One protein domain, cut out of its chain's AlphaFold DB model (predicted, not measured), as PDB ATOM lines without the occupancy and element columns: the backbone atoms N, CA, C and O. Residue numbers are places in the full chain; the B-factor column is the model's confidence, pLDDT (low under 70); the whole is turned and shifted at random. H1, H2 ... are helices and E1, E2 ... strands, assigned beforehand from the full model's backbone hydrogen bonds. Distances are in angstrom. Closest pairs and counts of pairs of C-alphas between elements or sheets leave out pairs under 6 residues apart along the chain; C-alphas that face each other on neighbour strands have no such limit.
ATOM      1  N   THR A 198     215.253 161.056 161.805       89.56
ATOM      2  CA  THR A 198     214.225 161.688 162.640       89.56
ATOM      3  C   THR A 198     213.010 160.778 162.683       89.56
ATOM      4  O   THR A 198     212.412 160.497 161.644       89.56
ATOM      5  N   ALA A 199     212.637 160.325 163.880       89.06
ATOM      6  CA  ALA A 199     211.435 159.531 164.095       89.06
ATOM      7  C   ALA A 199     210.194 160.436 164.167       89.06
ATOM      8  O   ALA A 199     210.036 161.222 165.105       89.06
ATOM      9  N   HIS A 200     209.282 160.281 163.210       88.00
ATOM     10  CA  HIS A 200     207.967 160.917 163.204       88.00
ATOM     11  C   HIS A 200     206.915 159.920 163.685       88.00
ATOM     12  O   HIS A 200     206.688 158.883 163.057       88.00
ATOM     13  N   ARG A 201     206.261 160.246 164.800       91.19
ATOM     14  CA  ARG A 201     205.171 159.456 165.382       91.19
ATOM     15  C   ARG A 201     203.848 159.909 164.783       91.19
ATOM     16  O   ARG A 201     203.341 160.984 165.091       91.19
ATOM     17  N   LEU A 202     203.329 159.099 163.883       92.69
ATOM     18  CA  LEU A 202     202.092 159.331 163.161       92.69
ATOM     19  C   LEU A 202     200.908 158.834 163.997       92.69
ATOM     20  O   LEU A 202     200.872 157.660 164.369       92.69
ATOM     21  N   VAL A 203     199.973 159.734 164.301       94.75
ATOM     22  CA  VAL A 203     198.785 159.485 165.138       94.75
ATOM     23  C   VAL A 203     197.523 160.056 164.489       94.75
ATOM     24  O   VAL A 203     197.605 160.886 163.580       94.75
ATOM     25  N   SER A 204     196.349 159.641 164.968       95.69
ATOM     26  CA  SER A 204     195.069 160.192 164.508       95.69
ATOM     27  C   SER A 204     194.918 161.680 164.846       95.69
ATOM     28  O   SER A 204     195.585 162.205 165.742       95.69
ATOM     29  N   ALA A 205     193.998 162.370 164.165       94.25
ATOM     30  CA  ALA A 205     193.680 163.765 164.479       94.25
ATOM     31  C   ALA A 205     193.165 163.949 165.923       94.25
ATOM     32  O   ALA A 205     193.507 164.937 166.575       94.25
ATOM     33  N   ASP A 206     192.398 162.982 166.433       94.56
ATOM     34  CA  ASP A 206     191.854 163.007 167.794       94.56
ATOM     35  C   ASP A 206     192.970 162.874 168.839       94.56
ATOM     36  O   ASP A 206     193.069 163.689 169.761       94.56
ATOM     37  N   ASP A 207     193.867 161.898 168.662       94.75
ATOM     38  CA  ASP A 207     195.009 161.699 169.559       94.75
ATOM     39  C   ASP A 207     195.974 162.884 169.486       94.75
ATOM     40  O   ASP A 207     196.455 163.361 170.513       94.75
ATOM     41  N   PHE A 208     196.210 163.426 168.289       93.00
ATOM     42  CA  PHE A 208     197.007 164.635 168.112       93.00
ATOM     43  C   PHE A 208     196.416 165.824 168.878       93.00
ATOM     44  O   PHE A 208     197.160 166.565 169.518       93.00
ATOM     45  N   ALA A 209     195.092 166.004 168.869       92.25
ATOM     46  CA  ALA A 209     194.430 167.054 169.642       92.25
ATOM     47  C   ALA A 209     194.580 166.845 171.160       92.25
ATOM     48  O   ALA A 209     194.721 167.818 171.909       92.25
ATOM     49  N   VAL A 210     194.587 165.593 171.630       92.69
ATOM     50  CA  VAL A 210     194.897 165.255 173.029       92.69
ATOM     51  C   VAL A 210     196.342 165.603 173.363       92.69
ATOM     52  O   VAL A 210     196.569 166.354 174.312       92.69
ATOM     53  N   LEU A 211     197.301 165.115 172.573       90.25
ATOM     54  CA  LEU A 211     198.726 165.382 172.761       90.25
ATOM     55  C   LEU A 211     198.993 166.883 172.745       90.25
ATOM     56  O   LEU A 211     199.648 167.386 173.648       90.25
ATOM     57  N   LYS A 212     198.416 167.614 171.786       87.00
ATOM     58  CA  LYS A 212     198.520 169.071 171.703       87.00
ATOM     59  C   LYS A 212     198.001 169.755 172.961       87.00
ATOM     60  O   LYS A 212     198.665 170.640 173.483       87.00
ATOM     61  N   ARG A 213     196.827 169.360 173.453       88.62
ATOM     62  CA  ARG A 213     196.244 169.958 174.658       88.62
ATOM     63  C   ARG A 213     197.119 169.723 175.889       88.62
ATOM     64  O   ARG A 213     197.218 170.629 176.706       88.62
ATOM     65  N   LEU A 214     197.710 168.531 176.029       86.75
ATOM     66  CA  LEU A 214     198.656 168.221 177.109       86.75
ATOM     67  C   LEU A 214     199.940 169.037 176.967       86.75
ATOM     68  O   LEU A 214     200.382 169.632 177.942       86.75
ATOM     69  N   ASN A 215     200.466 169.102 175.743       81.00
ATOM     70  CA  ASN A 215     201.613 169.915 175.374       81.00
ATOM     71  C   ASN A 215     201.385 171.356 175.843       81.00
ATOM     72  O   ASN A 215     202.103 171.822 176.707       81.00
ATOM     73  N   ASP A 216     200.293 172.002 175.430       81.12
ATOM     74  CA  ASP A 216     199.973 173.400 175.762       81.12
ATOM     75  C   ASP A 216     199.910 173.712 177.289       81.12
ATOM     76  O   ASP A 216     199.822 174.881 177.660       81.12
ATOM     77  N   GLN A 217     199.947 172.708 178.182       83.00
ATOM     78  CA  GLN A 217     200.038 172.891 179.640       83.00
ATOM     79  C   GLN A 217     201.470 172.960 180.199       83.00
ATOM     80  O   GLN A 217     201.635 173.347 181.357       83.00
ATOM     81  N   GLU A 218     202.512 172.572 179.456       76.00
ATOM     82  CA  GLU A 218     203.880 172.636 179.984       76.00
ATOM     83  C   GLU A 218     204.471 174.059 179.916       76.00
ATOM     84  O   GLU A 218     204.107 174.897 179.094       76.00
ATOM     85  N   ALA A 219     205.438 174.362 180.783       67.06
ATOM     86  CA  ALA A 219     206.041 175.698 180.832       67.06
ATOM     87  C   ALA A 219     206.934 176.019 179.610       67.06
ATOM     88  O   ALA A 219     207.209 177.187 179.336       67.06
ATOM     89  N   PHE A 220     207.399 174.998 178.878       63.94
ATOM     90  CA  PHE A 220     208.394 175.104 177.803       63.94
ATOM     91  C   PHE A 220     207.774 174.791 176.427       63.94
ATOM     92  O   PHE A 220     208.111 173.799 175.793       63.94
ATOM     93  N   GLN A 221     206.794 175.586 175.990       60.41
ATOM     94  CA  GLN A 221     205.808 175.114 174.994       60.41
ATOM     95  C   GLN A 221     205.658 175.945 173.721       60.41
ATOM     96  O   GLN A 221     204.920 175.583 172.805       60.41
ATOM     97  N   ASP A 222     206.401 177.038 173.606       57.00
ATOM     98  CA  ASP A 222     206.335 177.887 172.419       57.00
ATOM     99  C   ASP A 222     207.719 178.385 171.999       57.00
ATOM    100  O   ASP A 222     207.957 179.566 171.741       57.00
ATOM    101  N   HIS A 223     208.688 177.467 171.982       65.94
ATOM    102  CA  HIS A 223     210.010 177.810 171.492       65.94
ATOM    103  C   HIS A 223     209.939 177.996 169.974       65.94
ATOM    104  O   HIS A 223     209.782 177.029 169.225       65.94
ATOM    105  N   PHE A 224     210.090 179.241 169.511       71.69
ATOM    106  CA  PHE A 224     209.973 179.607 168.094       71.69
ATOM    107  C   PHE A 224     210.800 178.697 167.163       71.69
ATOM    108  O   PHE A 224     210.351 178.385 166.064       71.69
ATOM    109  N   LEU A 225     211.976 178.227 167.615       71.81
ATOM    110  CA  LEU A 225     212.821 177.297 166.852       71.81
ATOM    111  C   LEU A 225     212.124 175.969 166.535       71.81
ATOM    112  O   LEU A 225     212.228 175.508 165.406       71.81
ATOM    113  N   LEU A 226     211.388 175.365 167.475       72.88
ATOM    114  CA  LEU A 226     210.704 174.089 167.224       72.88
ATOM    115  C   LEU A 226     209.595 174.266 166.180       72.88
ATOM    116  O   LEU A 226     209.475 173.470 165.252       72.88
ATOM    117  N   ARG A 227     208.839 175.368 166.258       71.88
ATOM    118  CA  ARG A 227     207.826 175.704 165.242       71.88
ATOM    119  C   ARG A 227     208.442 175.993 163.876       71.88
ATOM    120  O   ARG A 227     207.872 175.591 162.866       71.88
ATOM    121  N   ALA A 228     209.592 176.666 163.839       77.00
ATOM    122  CA  ALA A 228     210.313 176.941 162.600       77.00
ATOM    123  C   ALA A 228     210.877 175.665 161.952       77.00
ATOM    124  O   ALA A 228     210.873 175.561 160.729       77.00
ATOM    125  N   LEU A 229     211.334 174.699 162.756       73.56
ATOM    126  CA  LEU A 229     211.914 173.444 162.273       73.56
ATOM    127  C   LEU A 229     210.857 172.431 161.810       73.56
ATOM    128  O   LEU A 229     211.054 171.780 160.788       73.56
ATOM    129  N   TYR A 230     209.743 172.297 162.536       74.56
ATOM    130  CA  TYR A 230     208.799 171.185 162.339       74.56
ATOM    131  C   TYR A 230     207.392 171.610 161.886       74.56
ATOM    132  O   TYR A 230     206.580 170.763 161.510       74.56
ATOM    133  N   GLY A 231     207.103 172.913 161.870       75.00
ATOM    134  CA  GLY A 231     205.830 173.466 161.411       75.00
ATOM    135  C   GLY A 231     204.674 173.326 162.412       75.00
ATOM    136  O   GLY A 231     204.807 172.756 163.493       75.00
ATOM    137  N   GLN A 232     203.507 173.863 162.039       75.25
ATOM    138  CA  GLN A 232     202.313 173.965 162.902       75.25
ATOM    139  C   GLN A 232     201.528 172.649 163.055       75.25
ATOM    140  O   GLN A 232     200.709 172.522 163.960       75.25
ATOM    141  N   HIS A 233     201.778 171.661 162.193       74.44
ATOM    142  CA  HIS A 233     201.119 170.347 162.226       74.44
ATOM    143  C   HIS A 233     201.906 169.316 163.056       74.44
ATOM    144  O   HIS A 233     201.843 168.118 162.783       74.44
ATOM    145  N   SER A 234     202.683 169.783 164.038       74.88
ATOM    146  CA  SER A 234     203.499 168.937 164.908       74.88
ATOM    147  C   SER A 234     203.355 169.321 166.381       74.88
ATOM    148  O   SER A 234     203.148 170.489 166.714       74.88
ATOM    149  N   VAL A 235     203.445 168.320 167.258       78.69
ATOM    150  CA  VAL A 235     203.446 168.472 168.722       78.69
ATOM    151  C   VAL A 235     204.736 167.875 169.280       78.69
ATOM    152  O   VAL A 235     205.182 166.831 168.797       78.69
ATOM    153  N   HIS A 236     205.313 168.544 170.284       74.31
ATOM    154  CA  HIS A 236     206.625 168.242 170.862       74.31
ATOM    155  C   HIS A 236     206.519 167.994 172.361       74.31
ATOM    156  O   HIS A 236     206.636 168.932 173.142       74.31
ATOM    157  N   LEU A 237     206.313 166.741 172.758       74.25
ATOM    158  CA  LEU A 237     206.326 166.395 174.178       74.25
ATOM    159  C   LEU A 237     207.783 166.292 174.647       74.25
ATOM    160  O   LEU A 237     208.509 165.365 174.270       74.25
ATOM    161  N   GLY A 238     208.226 167.286 175.420       65.88
ATOM    162  CA  GLY A 238     209.641 167.508 175.714       65.88
ATOM    163  C   GLY A 238     210.464 167.896 174.474       65.88
ATOM    164  O   GLY A 238     209.934 168.265 173.428       65.88
ATOM    165  N   MET A 239     211.795 167.809 174.572       62.78
ATOM    166  CA  MET A 239     212.702 168.159 173.463       62.78
ATOM    167  C   MET A 239     212.893 167.046 172.414       62.78
ATOM    168  O   MET A 239     213.591 167.282 171.432       62.78
ATOM    169  N   ALA A 240     212.316 165.851 172.605       65.75
ATOM    170  CA  ALA A 240     212.721 164.646 171.862       65.75
ATOM    171  C   ALA A 240     211.598 163.905 171.105       65.75
ATOM    172  O   ALA A 240     211.889 163.159 170.169       65.75
ATOM    173  N   LEU A 241     210.322 164.056 171.486       80.25
ATOM    174  CA  LEU A 241     209.229 163.287 170.878       80.25
ATOM    175  C   LEU A 241     208.421 164.138 169.894       80.25
ATOM    176  O   LEU A 241     207.713 165.060 170.295       80.25
ATOM    177  N   HIS A 242     208.488 163.779 168.608       82.62
ATOM    178  CA  HIS A 242     207.790 164.467 167.518       82.62
ATOM    179  C   HIS A 242     206.566 163.674 167.049       82.62
ATOM    180  O   HIS A 242     206.712 162.554 166.550       82.62
ATOM    181  N   TYR A 243     205.376 164.274 167.159       88.12
ATOM    182  CA  TYR A 243     204.114 163.697 166.677       88.12
ATOM    183  C   TYR A 243     203.555 164.479 165.485       88.12
ATOM    184  O   TYR A 243     203.652 165.708 165.454       88.12
ATOM    185  N   ARG A 244     202.944 163.780 164.520       90.38
ATOM    186  CA  ARG A 244     202.267 164.350 163.339       90.38
ATOM    187  C   ARG A 244     200.929 163.652 163.095       90.38
ATOM    188  O   ARG A 244     200.766 162.484 163.441       90.38
ATOM    189  N   VAL A 245     199.994 164.367 162.473       91.44
ATOM    190  CA  VAL A 245     198.702 163.800 162.058       91.44
ATOM    191  C   VAL A 245     198.895 162.907 160.833       91.44
ATOM    192  O   VAL A 245     199.446 163.349 159.826       91.44
ATOM    193  N   ASP A 246     198.392 161.679 160.912       92.75
ATOM    194  CA  ASP A 246     198.137 160.814 159.762       92.75
ATOM    195  C   ASP A 246     196.624 160.819 159.486       92.75
ATOM    196  O   ASP A 246     195.856 160.368 160.340       92.75
ATOM    197  N   PRO A 247     196.171 161.365 158.339       89.56
ATOM    198  CA  PRO A 247     194.746 161.468 158.013       89.56
ATOM    199  C   PRO A 247     194.005 160.127 158.012       89.56
ATOM    200  O   PRO A 247     192.796 160.104 158.223       89.56
ATOM    201  N   GLU A 248     194.728 159.025 157.802       92.69
ATOM    202  CA  GLU A 248     194.167 157.676 157.723       92.69
ATOM    203  C   GLU A 248     194.266 156.912 159.057       92.69
ATOM    204  O   GLU A 248     193.760 155.791 159.185       92.69
ATOM    205  N   ALA A 249     194.915 157.494 160.073       92.94
ATOM    206  CA  ALA A 249     195.079 156.860 161.374       92.94
ATOM    207  C   ALA A 249     193.782 156.901 162.192       92.94
ATOM    208  O   ALA A 249     193.117 157.929 162.330       92.94
ATOM    209  N   ARG A 250     193.445 155.763 162.802       94.19
ATOM    210  CA  ARG A 250     192.300 155.638 163.717       94.19
ATOM    211  C   ARG A 250     192.710 156.050 165.135       94.19
ATOM    212  O   ARG A 250     193.879 155.859 165.483       94.19
ATOM    213  N   PRO A 251     191.788 156.549 165.975       94.81
ATOM    214  CA  PRO A 251     192.084 156.816 167.381       94.81
ATOM    215  C   PRO A 251     192.716 155.612 168.088       94.81
ATOM    216  O   PRO A 251     192.263 154.477 167.916       94.81
ATOM    217  N   GLY A 252     193.778 155.859 168.854       92.56
ATOM    218  CA  GLY A 252     194.572 154.839 169.540       92.56
ATOM    219  C   GLY A 252     195.608 154.118 168.670       92.56
ATOM    220  O   GLY A 252     196.251 153.191 169.158       92.56
ATOM    221  N   SER A 253     195.789 154.510 167.402       91.69
ATOM    222  CA  SER A 253     196.841 153.956 166.538       91.69
ATOM    223  C   SER A 253     198.092 154.838 166.512       91.69
ATOM    224  O   SER A 253     198.012 156.067 166.516       91.69
ATOM    225  N   LEU A 254     199.259 154.191 166.476       88.75
ATOM    226  CA  LEU A 254     200.566 154.831 166.384       88.75
ATOM    227  C   LEU A 254     201.404 154.108 165.333       88.75
ATOM    228  O   LEU A 254     201.576 152.892 165.399       88.75
ATOM    229  N   ARG A 255     201.979 154.870 164.406       89.00
ATOM    230  CA  ARG A 255     202.991 154.380 163.469       89.00
ATOM    231  C   ARG A 255     204.232 155.252 163.563       89.00
ATOM    232  O   ARG A 255     204.125 156.471 163.617       89.00
ATOM    233  N   ILE A 256     205.410 154.644 163.566       88.50
ATOM    234  CA  ILE A 256     206.676 155.380 163.580       88.50
ATOM    235  C   ILE A 256     207.287 155.293 162.188       88.50
ATOM    236  O   ILE A 256     207.489 154.201 161.663       88.50
ATOM    237  N   VAL A 257     207.572 156.445 161.587       89.62
ATOM    238  CA  VAL A 257     208.325 156.528 160.332       89.62
ATOM    239  C   VAL A 257     209.609 157.302 160.570       89.62
ATOM    240  O   VAL A 257     209.622 158.265 161.333       89.62
ATOM    241  N   HIS A 258     210.689 156.891 159.916       91.62
ATOM    242  CA  HIS A 258     211.992 157.532 160.055       91.62
ATOM    243  C   HIS A 258     212.349 158.259 158.764       91.62
ATOM    244  O   HIS A 258     212.170 157.727 157.670       91.62
ATOM    245  N   GLU A 259     212.854 159.479 158.899       91.50
ATOM    246  CA  GLU A 259     213.334 160.300 157.791       91.50
ATOM    247  C   GLU A 259     214.841 160.528 157.939       91.50
ATOM    248  O   GLU A 259     215.297 160.961 158.994       91.50
ATOM    249  N   CYS A 260     215.616 160.223 156.898       95.62
ATOM    250  CA  CYS A 260     217.067 160.430 156.887       95.62
ATOM    251  C   CYS A 260     217.422 161.923 156.760       95.62
ATOM    252  O   CYS A 260     216.840 162.621 155.929       95.62
ATOM    253  N   ASP A 261     218.430 162.402 157.502       96.31
ATOM    254  CA  ASP A 261     218.977 163.753 157.329       96.31
ATOM    255  C   ASP A 261     219.556 163.889 155.905       96.31
ATOM    256  O   ASP A 261     220.430 163.112 155.498       96.31
TER     257      ASP A 261
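Overview. This is residues 198 to 261 of the 491 residues of the protein "CapA family protein" of Paraburkholderia acidisoli (UniProt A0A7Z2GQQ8). A strongly twisted sheet of four strands has one helix, H1, packed over its E2 and E3 part, while a second short helix, H2, lies beyond edge strand E2 and only grazes the sheet. The 64 printed residues run E1, H1, H2, E2, E3, E4; the mixed sheet has the order E2, E3, E1, E4, with E3 and E1 parallel and the other neighbours antiparallel. The class is mixed, helices and strands; the whole is compact, with a radius of gyration of the C-alphas of 11.5 A, and only just flat, spanning 30 by 29 by 16 A.

Arrangement. E1, residues 198 to 203, is antiparallel to E4, residues 254 to 260, with N 200 and O 257 2.8 A apart. E1 is parallel to E3, residues 241 to 245, with N 201 and O 242 2.9 A apart. H1, residues 205 to 215, is on the sheet in two layers, a helix on one face of a sheet, at a height of 8.0 A. It touches E3, the closest C-alphas being those of Ala 205 and Val 245, 5.6 A apart. It touches E2, residues 234 to 237, with C-alphas 212 and 235 closest at 5.8 A. H1 runs along the strands, only just, at 27 degrees to E3 on the local plane. H2, residues 224 to 230, is near E2 and apart from H1. E2 and E3 form a hairpin, with N 243 and O 235 3.0 A apart. In H1 and H2 every O i to N i+4 pair is within hydrogen-bond range.

Along the chain. E1 begins at C-alpha 198 (214.225, 161.688, 162.640) and is 15.8 A long; H1 measures 14.8 A, H2 10.3 A, E2 10.0 A and E3 13.7 A. E4, 19.8 A, ends at C-alpha 260 (217.067, 160.430, 156.887).

Size, cuts and confidence. The C-alphas farthest apart, of Ala 219 and Glu 248, are 31.6 A apart. The printed part has no cut and no long link. Residues 219 to 223 and 238 to 240 have pLDDT under 70.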